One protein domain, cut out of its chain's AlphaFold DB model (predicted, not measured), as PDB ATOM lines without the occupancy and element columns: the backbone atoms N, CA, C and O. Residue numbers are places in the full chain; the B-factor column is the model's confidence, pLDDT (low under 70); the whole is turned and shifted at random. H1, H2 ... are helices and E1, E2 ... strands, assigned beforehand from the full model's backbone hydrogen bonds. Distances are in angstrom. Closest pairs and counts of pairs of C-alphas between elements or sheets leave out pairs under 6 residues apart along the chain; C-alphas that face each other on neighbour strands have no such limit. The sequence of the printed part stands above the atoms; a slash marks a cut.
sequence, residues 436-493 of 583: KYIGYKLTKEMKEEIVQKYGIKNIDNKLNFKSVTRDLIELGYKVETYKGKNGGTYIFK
ATOM      1  N   LYS A 436     -29.006  -1.815 108.253       84.12
ATOM      2  CA  LYS A 436     -29.356  -2.921 109.171       84.12
ATOM      3  C   LYS A 436     -28.429  -3.039 110.393       84.12
ATOM      4  O   LYS A 436     -28.766  -3.731 111.349       84.12
ATOM      5  N   TYR A 437     -27.250  -2.413 110.359       87.38
ATOM      6  CA  TYR A 437     -26.305  -2.389 111.481       87.38
ATOM      7  C   TYR A 437     -26.399  -1.114 112.329       87.38
ATOM      8  O   TYR A 437     -25.746  -1.026 113.369       87.38
ATOM      9  N   ILE A 438     -27.167  -0.120 111.881       85.19
ATOM     10  CA  ILE A 438     -27.230   1.209 112.486       85.19
ATOM     11  C   ILE A 438     -28.365   1.256 113.507       85.19
ATOM     12  O   ILE A 438     -29.499   0.915 113.201       85.19
ATOM     13  N   GLY A 439     -28.067   1.679 114.735       74.56
ATOM     14  CA  GLY A 439     -29.059   1.833 115.802       74.56
ATOM     15  C   GLY A 439     -29.517   0.530 116.471       74.56
ATOM     16  O   GLY A 439     -30.390   0.582 117.339       74.56
ATOM     17  N   TYR A 440     -28.916  -0.614 116.124       77.75
ATOM     18  CA  TYR A 440     -29.226  -1.931 116.695       77.75
ATOM     19  C   TYR A 440     -28.085  -2.471 117.563       77.75
ATOM     20  O   TYR A 440     -26.907  -2.174 117.339       77.75
ATOM     21  N   LYS A 441     -28.431  -3.304 118.554       80.88
ATOM     22  CA  LYS A 441     -27.445  -4.012 119.380       80.88
ATOM     23  C   LYS A 441     -26.742  -5.062 118.528       80.88
ATOM     24  O   LYS A 441     -27.366  -6.015 118.076       80.88
ATOM     25  N   LEU A 442     -25.432  -4.921 118.357       84.06
ATOM     26  CA  LEU A 442     -24.655  -5.861 117.557       84.06
ATOM     27  C   LEU A 442     -24.438  -7.183 118.299       84.06
ATOM     28  O   LEU A 442     -23.790  -7.209 119.355       84.06
ATOM     29  N   THR A 443     -24.901  -8.285 117.705       84.88
ATOM     30  CA  THR A 443     -24.537  -9.641 118.137       84.88
ATOM     31  C   THR A 443     -23.093  -9.978 117.749       84.88
ATOM     32  O   THR A 443     -22.422  -9.225 117.031       84.88
ATOM     33  N   LYS A 444     -22.582 -11.117 118.229       86.62
ATOM     34  CA  LYS A 444     -21.254 -11.606 117.835       86.62
ATOM     35  C   LYS A 444     -21.202 -11.877 116.328       86.62
ATOM     36  O   LYS A 444     -20.263 -11.446 115.665       86.62
ATOM     37  N   GLU A 445     -22.247 -12.497 115.798       86.25
ATOM     38  CA  GLU A 445     -22.405 -12.842 114.387       86.25
ATOM     39  C   GLU A 445     -22.448 -11.576 113.524       86.25
ATOM     40  O   GLU A 445     -21.750 -11.501 112.519       86.25
ATOM     41  N   MET A 446     -23.175 -10.534 113.954       86.25
ATOM     42  CA  MET A 446     -23.200  -9.243 113.251       86.25
ATOM     43  C   MET A 446     -21.816  -8.588 113.220       86.25
ATOM     44  O   MET A 446     -21.403  -8.065 112.189       86.25
ATOM     45  N   LYS A 447     -21.067  -8.622 114.330       90.75
ATOM     46  CA  LYS A 447     -19.697  -8.085 114.375       90.75
ATOM     47  C   LYS A 447     -18.768  -8.839 113.426       90.75
ATOM     48  O   LYS A 447     -17.974  -8.209 112.728       90.75
ATOM     49  N   GLU A 448     -18.860 -10.164 113.396       90.00
ATOM     50  CA  GLU A 448     -18.084 -11.012 112.486       90.00
ATOM     51  C   GLU A 448     -18.457 -10.751 111.019       90.00
ATOM     52  O   GLU A 448     -17.561 -10.577 110.188       90.00
ATOM     53  N   GLU A 449     -19.750 -10.616 110.712       88.25
ATOM     54  CA  GLU A 449     -20.247 -10.258 109.380       88.25
ATOM     55  C   GLU A 449     -19.723  -8.881 108.947       88.25
ATOM     56  O   GLU A 449     -19.194  -8.749 107.843       88.25
ATOM     57  N   ILE A 450     -19.778  -7.868 109.825       91.62
ATOM     58  CA  ILE A 450     -19.258  -6.521 109.544       91.62
ATOM     59  C   ILE A 450     -17.757  -6.580 109.225       91.62
ATOM     60  O   ILE A 450     -17.298  -6.017 108.226       91.62
ATOM     61  N   VAL A 451     -16.976  -7.297 110.039       91.19
ATOM     62  CA  VAL A 451     -15.532  -7.475 109.820       91.19
ATOM     63  C   VAL A 451     -15.257  -8.153 108.481       91.19
ATOM     64  O   VAL A 451     -14.395  -7.713 107.711       91.19
ATOM     65  N   GLN A 452     -16.005  -9.206 108.169       87.56
ATOM     66  CA  GLN A 452     -15.837  -9.955 106.935       87.56
ATOM     67  C   GLN A 452     -16.230  -9.128 105.700       87.56
ATOM     68  O   GLN A 452     -15.487  -9.121 104.712       87.56
ATOM     69  N   LYS A 453     -17.358  -8.411 105.753       87.94
ATOM     70  CA  LYS A 453     -17.940  -7.676 104.622       87.94
ATOM     71  C   LYS A 453     -17.247  -6.339 104.358       87.94
ATOM     72  O   LYS A 453     -16.987  -6.026 103.199       87.94
ATOM     73  N   TYR A 454     -16.884  -5.595 105.402       90.12
ATOM     74  CA  TYR A 454     -16.434  -4.204 105.265       90.12
ATOM     75  C   TYR A 454     -14.993  -3.951 105.695       90.12
ATOM     76  O   TYR A 454     -14.369  -3.027 105.186       90.12
ATOM     77  N   GLY A 455     -14.446  -4.757 106.606       89.50
ATOM     78  CA  GLY A 455     -13.145  -4.458 107.196       89.50
ATOM     79  C   GLY A 455     -11.998  -4.432 106.179       89.50
ATOM     80  O   GLY A 455     -11.851  -5.367 105.384       89.50
ATOM     81  N   ILE A 456     -11.166  -3.391 106.244       88.00
ATOM     82  CA  ILE A 456      -9.990  -3.197 105.390       88.00
ATOM     83  C   ILE A 456      -8.738  -3.612 106.162       88.00
ATOM     84  O   ILE A 456      -8.465  -3.144 107.265       88.00
ATOM     85  N   LYS A 457      -7.972  -4.554 105.608       79.75
ATOM     86  CA  LYS A 457      -6.731  -5.023 106.228       79.75
ATOM     87  C   LYS A 457      -5.596  -4.038 105.927       79.75
ATOM     88  O   LYS A 457      -5.155  -3.969 104.784       79.75
ATOM     89  N   ASN A 458      -5.087  -3.341 106.940       70.00
ATOM     90  CA  ASN A 458      -3.872  -2.528 106.800       70.00
ATOM     91  C   ASN A 458      -2.608  -3.401 106.747       70.00
ATOM     92  O   ASN A 458      -2.655  -4.586 107.084       70.00
ATOM     93  N   ILE A 459      -1.495  -2.777 106.347       58.16
ATOM     94  CA  ILE A 459      -0.183  -3.382 106.067       58.16
ATOM     95  C   ILE A 459       0.254  -4.406 107.143       58.16
ATOM     96  O   ILE A 459       0.646  -5.504 106.762       58.16
ATOM     97  N   ASP A 460      -0.016  -4.162 108.438       51.66
ATOM     98  CA  ASP A 460       0.440  -5.044 109.537       51.66
ATOM     99  C   ASP A 460      -0.626  -5.486 110.560       51.66
ATOM    100  O   ASP A 460      -0.311  -6.125 111.564       51.66
ATOM    101  N   ASN A 461      -1.914  -5.193 110.346       58.44
ATOM    102  CA  ASN A 461      -2.932  -5.421 111.382       58.44
ATOM    103  C   ASN A 461      -3.784  -6.679 111.161       58.44
ATOM    104  O   ASN A 461      -4.315  -6.941 110.077       58.44
ATOM    105  N   LYS A 462      -3.994  -7.439 112.246       68.12
ATOM    106  CA  LYS A 462      -5.010  -8.496 112.297       68.12
ATOM    107  C   LYS A 462      -6.388  -7.844 112.233       68.12
ATOM    108  O   LYS A 462      -6.789  -7.149 113.164       68.12
ATOM    109  N   LEU A 463      -7.111  -8.096 111.147       82.38
ATOM    110  CA  LEU A 463      -8.452  -7.563 110.949       82.38
ATOM    111  C   LEU A 463      -9.407  -8.133 112.009       82.38
ATOM    112  O   LEU A 463      -9.619  -9.342 112.085       82.38
ATOM    113  N   ASN A 464      -9.957  -7.257 112.840       88.81
ATOM    114  CA  ASN A 464     -10.912  -7.579 113.894       88.81
ATOM    115  C   ASN A 464     -11.926  -6.433 114.061       88.81
ATOM    116  O   ASN A 464     -11.839  -5.395 113.403       88.81
ATOM    117  N   PHE A 465     -12.905  -6.597 114.949       90.38
ATOM    118  CA  PHE A 465     -13.942  -5.576 115.118       90.38
ATOM    119  C   PHE A 465     -13.391  -4.241 115.654       90.38
ATOM    120  O   PHE A 465     -13.901  -3.184 115.295       90.38
ATOM    121  N   LYS A 466     -12.306  -4.263 116.444       89.44
ATOM    122  CA  LYS A 466     -11.638  -3.047 116.937       89.44
ATOM    123  C   LYS A 466     -11.012  -2.246 115.793       89.44
ATOM    124  O   LYS A 466     -11.166  -1.030 115.776       89.44
ATOM    125  N   SER A 467     -10.364  -2.901 114.822       88.25
ATOM    126  CA  SER A 467      -9.869  -2.200 113.625       88.25
ATOM    127  C   SER A 467     -11.016  -1.580 112.829       88.25
ATOM    128  O   SER A 467     -10.944  -0.409 112.488       88.25
ATOM    129  N   VAL A 468     -12.120  -2.314 112.647       91.19
ATOM    130  CA  VAL A 468     -13.286  -1.786 111.925       91.19
ATOM    131  C   VAL A 468     -13.950  -0.633 112.673       91.19
ATOM    132  O   VAL A 468     -14.417   0.305 112.051       91.19
ATOM    133  N   THR A 469     -13.953  -0.653 114.006       91.38
ATOM    134  CA  THR A 469     -14.460   0.467 114.813       91.38
ATOM    135  C   THR A 469     -13.691   1.756 114.540       91.38
ATOM    136  O   THR A 469     -14.310   2.805 114.410       91.38
ATOM    137  N   ARG A 470     -12.360   1.690 114.416       89.44
ATOM    138  CA  ARG A 470     -11.556   2.865 114.053       89.44
ATOM    139  C   ARG A 470     -11.938   3.378 112.664       89.44
ATOM    140  O   ARG A 470     -12.223   4.560 112.523       89.44
ATOM    141  N   ASP A 471     -12.010   2.485 111.681       90.25
ATOM    142  CA  ASP A 471     -12.338   2.855 110.301       90.25
ATOM    143  C   ASP A 471     -13.777   3.423 110.196       90.25
ATOM    144  O   ASP A 471     -14.027   4.383 109.471       90.25
ATOM    145  N   LEU A 472     -14.724   2.902 110.987       91.88
ATOM    146  CA  LEU A 472     -16.081   3.449 111.131       91.88
ATOM    147  C   LEU A 472     -16.075   4.866 111.719       91.88
ATOM    148  O   LEU A 472     -16.808   5.727 111.235       91.88
ATOM    149  N   ILE A 473     -15.259   5.121 112.743       90.25
ATOM    150  CA  ILE A 473     -15.124   6.456 113.343       90.25
ATOM    151  C   ILE A 473     -14.552   7.450 112.325       90.25
ATOM    152  O   ILE A 473     -15.049   8.572 112.224       90.25
ATOM    153  N   GLU A 474     -13.564   7.037 111.528       88.69
ATOM    154  CA  GLU A 474     -13.001   7.850 110.438       88.69
ATOM    155  C   GLU A 474     -14.032   8.164 109.343       88.69
ATOM    156  O   GLU A 474     -14.035   9.268 108.799       88.69
ATOM    157  N   LEU A 475     -14.952   7.234 109.064       89.38
ATOM    158  CA  LEU A 475     -16.109   7.452 108.185       89.38
ATOM    159  C   LEU A 475     -17.210   8.325 108.812       89.38
ATOM    160  O   LEU A 475     -18.205   8.628 108.160       89.38
ATOM    161  N   GLY A 476     -17.046   8.746 110.068       88.69
ATOM    162  CA  GLY A 476     -17.990   9.607 110.772       88.69
ATOM    163  C   GLY A 476     -19.075   8.866 111.553       88.69
ATOM    164  O   GLY A 476     -19.965   9.515 112.095       88.69
ATOM    165  N   TYR A 477     -19.021   7.540 111.669       90.75
ATOM    166  CA  TYR A 477     -19.926   6.819 112.561       90.75
ATOM    167  C   TYR A 477     -19.513   6.983 114.028       90.75
ATOM    168  O   TYR A 477     -18.345   7.164 114.369       90.75
ATOM    169  N   LYS A 478     -20.484   6.853 114.928       88.75
ATOM    170  CA  LYS A 478     -20.264   6.765 116.371       88.75
ATOM    171  C   LYS A 478     -20.443   5.316 116.808       88.75
ATOM    172  O   LYS A 478     -21.505   4.740 116.589       88.75
ATOM    173  N   VAL A 479     -19.421   4.725 117.425       89.19
ATOM    174  CA  VAL A 479     -19.485   3.355 117.957       89.19
ATOM    175  C   VAL A 479     -19.460   3.410 119.478       89.19
ATOM    176  O   VAL A 479     -18.473   3.841 120.069       89.19
ATOM    177  N   GLU A 480     -20.537   2.967 120.120       84.31
ATOM    178  CA  GLU A 480     -20.689   3.039 121.577       84.31
ATOM    179  C   GLU A 480     -20.854   1.654 122.188       84.31
ATOM    180  O   GLU A 480     -21.518   0.782 121.628       84.31
ATOM    181  N   THR A 481     -20.243   1.442 123.356       82.19
ATOM    182  CA  THR A 481     -20.403   0.210 124.133       82.19
ATOM    183  C   THR A 481     -20.969   0.537 125.505       82.19
ATOM    184  O   THR A 481     -20.333   1.225 126.301       82.19
ATOM    185  N   TYR A 482     -22.156   0.008 125.786       76.50
ATOM    186  CA  TYR A 482     -22.868   0.210 127.043       76.50
ATOM    187  C   TYR A 482     -22.625  -0.963 127.997       76.50
ATOM    188  O   TYR A 482     -22.576  -2.118 127.567       76.50
ATOM    189  N   LYS A 483     -22.488  -0.677 129.296       64.31
ATOM    190  CA  LYS A 483     -22.337  -1.678 130.368       64.31
ATOM    191  C   LYS A 483     -23.691  -1.954 131.044       64.31
ATOM    192  O   LYS A 483     -24.536  -1.067 131.094       64.31
ATOM    193  N   GLY A 484     -23.890  -3.163 131.581       56.66
ATOM    194  CA  GLY A 484     -25.088  -3.558 132.346       56.66
ATOM    195  C   GLY A 484     -25.816  -4.785 131.781       56.66
ATOM    196  O   GLY A 484     -25.339  -5.406 130.834       56.66
ATOM    197  N   LYS A 485     -26.988  -5.123 132.343       43.75
ATOM    198  CA  LYS A 485     -27.795  -6.312 131.973       43.75
ATOM    199  C   LYS A 485     -28.234  -6.308 130.492       43.75
ATOM    200  O   LYS A 485     -28.320  -7.363 129.880       43.75
ATOM    201  N   ASN A 486     -28.374  -5.115 129.900       49.59
ATOM    202  CA  ASN A 486     -28.633  -4.888 128.466       49.59
ATOM    203  C   ASN A 486     -27.412  -4.321 127.714       49.59
ATOM    204  O   ASN A 486     -27.546  -3.791 126.610       49.59
ATOM    205  N   GLY A 487     -26.214  -4.435 128.297       63.81
ATOM    206  CA  GLY A 487     -24.969  -3.949 127.711       63.81
ATOM    207  C   GLY A 487     -24.698  -4.551 126.330       63.81
ATOM    208  O   GLY A 487     -25.106  -5.675 126.025       63.81
ATOM    209  N   GLY A 488     -24.054  -3.780 125.460       77.62
ATOM    210  CA  GLY A 488     -23.861  -4.137 124.057       77.62
ATOM    211  C   GLY A 488     -23.154  -3.040 123.276       77.62
ATOM    212  O   GLY A 488     -22.999  -1.923 123.769       77.62
ATOM    213  N   THR A 489     -22.710  -3.376 122.066       85.38
ATOM    214  CA  THR A 489     -22.086  -2.420 121.143       85.38
ATOM    215  C   THR A 489     -23.097  -1.992 120.087       85.38
ATOM    216  O   THR A 489     -23.814  -2.846 119.568       85.38
ATOM    217  N   TYR A 490     -23.118  -0.703 119.762       87.56
ATOM    218  CA  TYR A 490     -24.032  -0.074 118.808       87.56
ATOM    219  C   TYR A 490     -23.243   0.838 117.862       87.56
ATOM    220  O   TYR A 490     -22.183   1.345 118.238       87.56
ATOM    221  N   ILE A 491     -23.757   1.044 116.647       88.94
ATOM    222  CA  ILE A 491     -23.200   1.965 115.644       88.94
ATOM    223  C   ILE A 491     -24.280   2.991 115.277       88.94
ATOM    224  O   ILE A 491     -25.425   2.611 115.052       88.94
ATOM    225  N   PHE A 492     -23.921   4.272 115.182       84.06
ATOM    226  CA  PHE A 492     -24.816   5.381 114.823       84.06
ATOM    227  C   PHE A 492     -24.178   6.277 113.752       84.06
ATOM    228  O   PHE A 492     -22.949   6.355 113.681       84.06
ATOM    229  N   LYS A 493     -24.975   6.974 112.929       84.75
ATOM    230  CA  LYS A 493     -24.464   7.998 111.994       84.75
ATOM    231  C   LYS A 493     -24.149   9.305 112.745       84.75
ATOM    232  O   LYS A 493     -24.722   9.579 113.800       84.75
TER     233      LYS A 493
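AT A GLANCE: This is residues 436 to 493 of the 583 residues of the protein "Type III restriction enzyme, res subunit" of Clostridium baratii (UniProt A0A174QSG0). A small two-stranded hairpin, E1 and E2, stands at one end of the domain with helix H2 next to E1, and a second helix, H1, makes a corner with H2, its residue 451 close to residue 465 of H2. The turn of the hairpin, around Lys 485, and the loop between the helices, around Ile 459, reach out at opposite ends and make the length. The printed part has 58 residues with two named helices and two named strands, in the order H1, H2, E1, E2; the strands are antiparallel and the class is mixed, helices and strands. The whole is compact, with a radius of gyration of the C-alphas of 11.5 A, yet elongated in outline, with spans of 38 by 22 by 20 A.

HOW THE PARTS SIT: E1, residues 478 to 482, and E2, residues 488 to 492, are antiparallel neighbours and a hairpin, at 159 degrees between their directions. N 480 and O 490 are 3.0 A apart and N 492 and O 478 2.8 A, both within hydrogen-bond range. The closest C-alphas of E1 and H2, residues 465 to 474, are those of Val 479 and Thr 469, 6.6 A apart. H2 and E2 are near each other, with 5 pairs of C-alphas within 10 A. H1, residues 444 to 454, touches H2, the closest C-alphas being those of Val 451 and Phe 465, 5.8 A apart. They run the same way at a steep tilt of 55 degrees. H1 is apart from E1 and E2. In H1 and H2 every O i to N i+4 pair is within hydrogen-bond range.

IN THESE COORDINATES: E1 is 12.8 A long and E2 13.3 A, with C-alpha 492 at (-24.816, 5.381, 114.823). H1 is 15.4 A long, from C-alpha 444 at (-21.254, -11.606, 117.835), and H2 14.2 A.

THE WHOLE: The C-alphas farthest apart, of Ile 459 and Lys 485, are 38.0 A apart. The printed part has no cut, and no link is long. Residues 459 to 462 and 483 to 487 have pLDDT under 70.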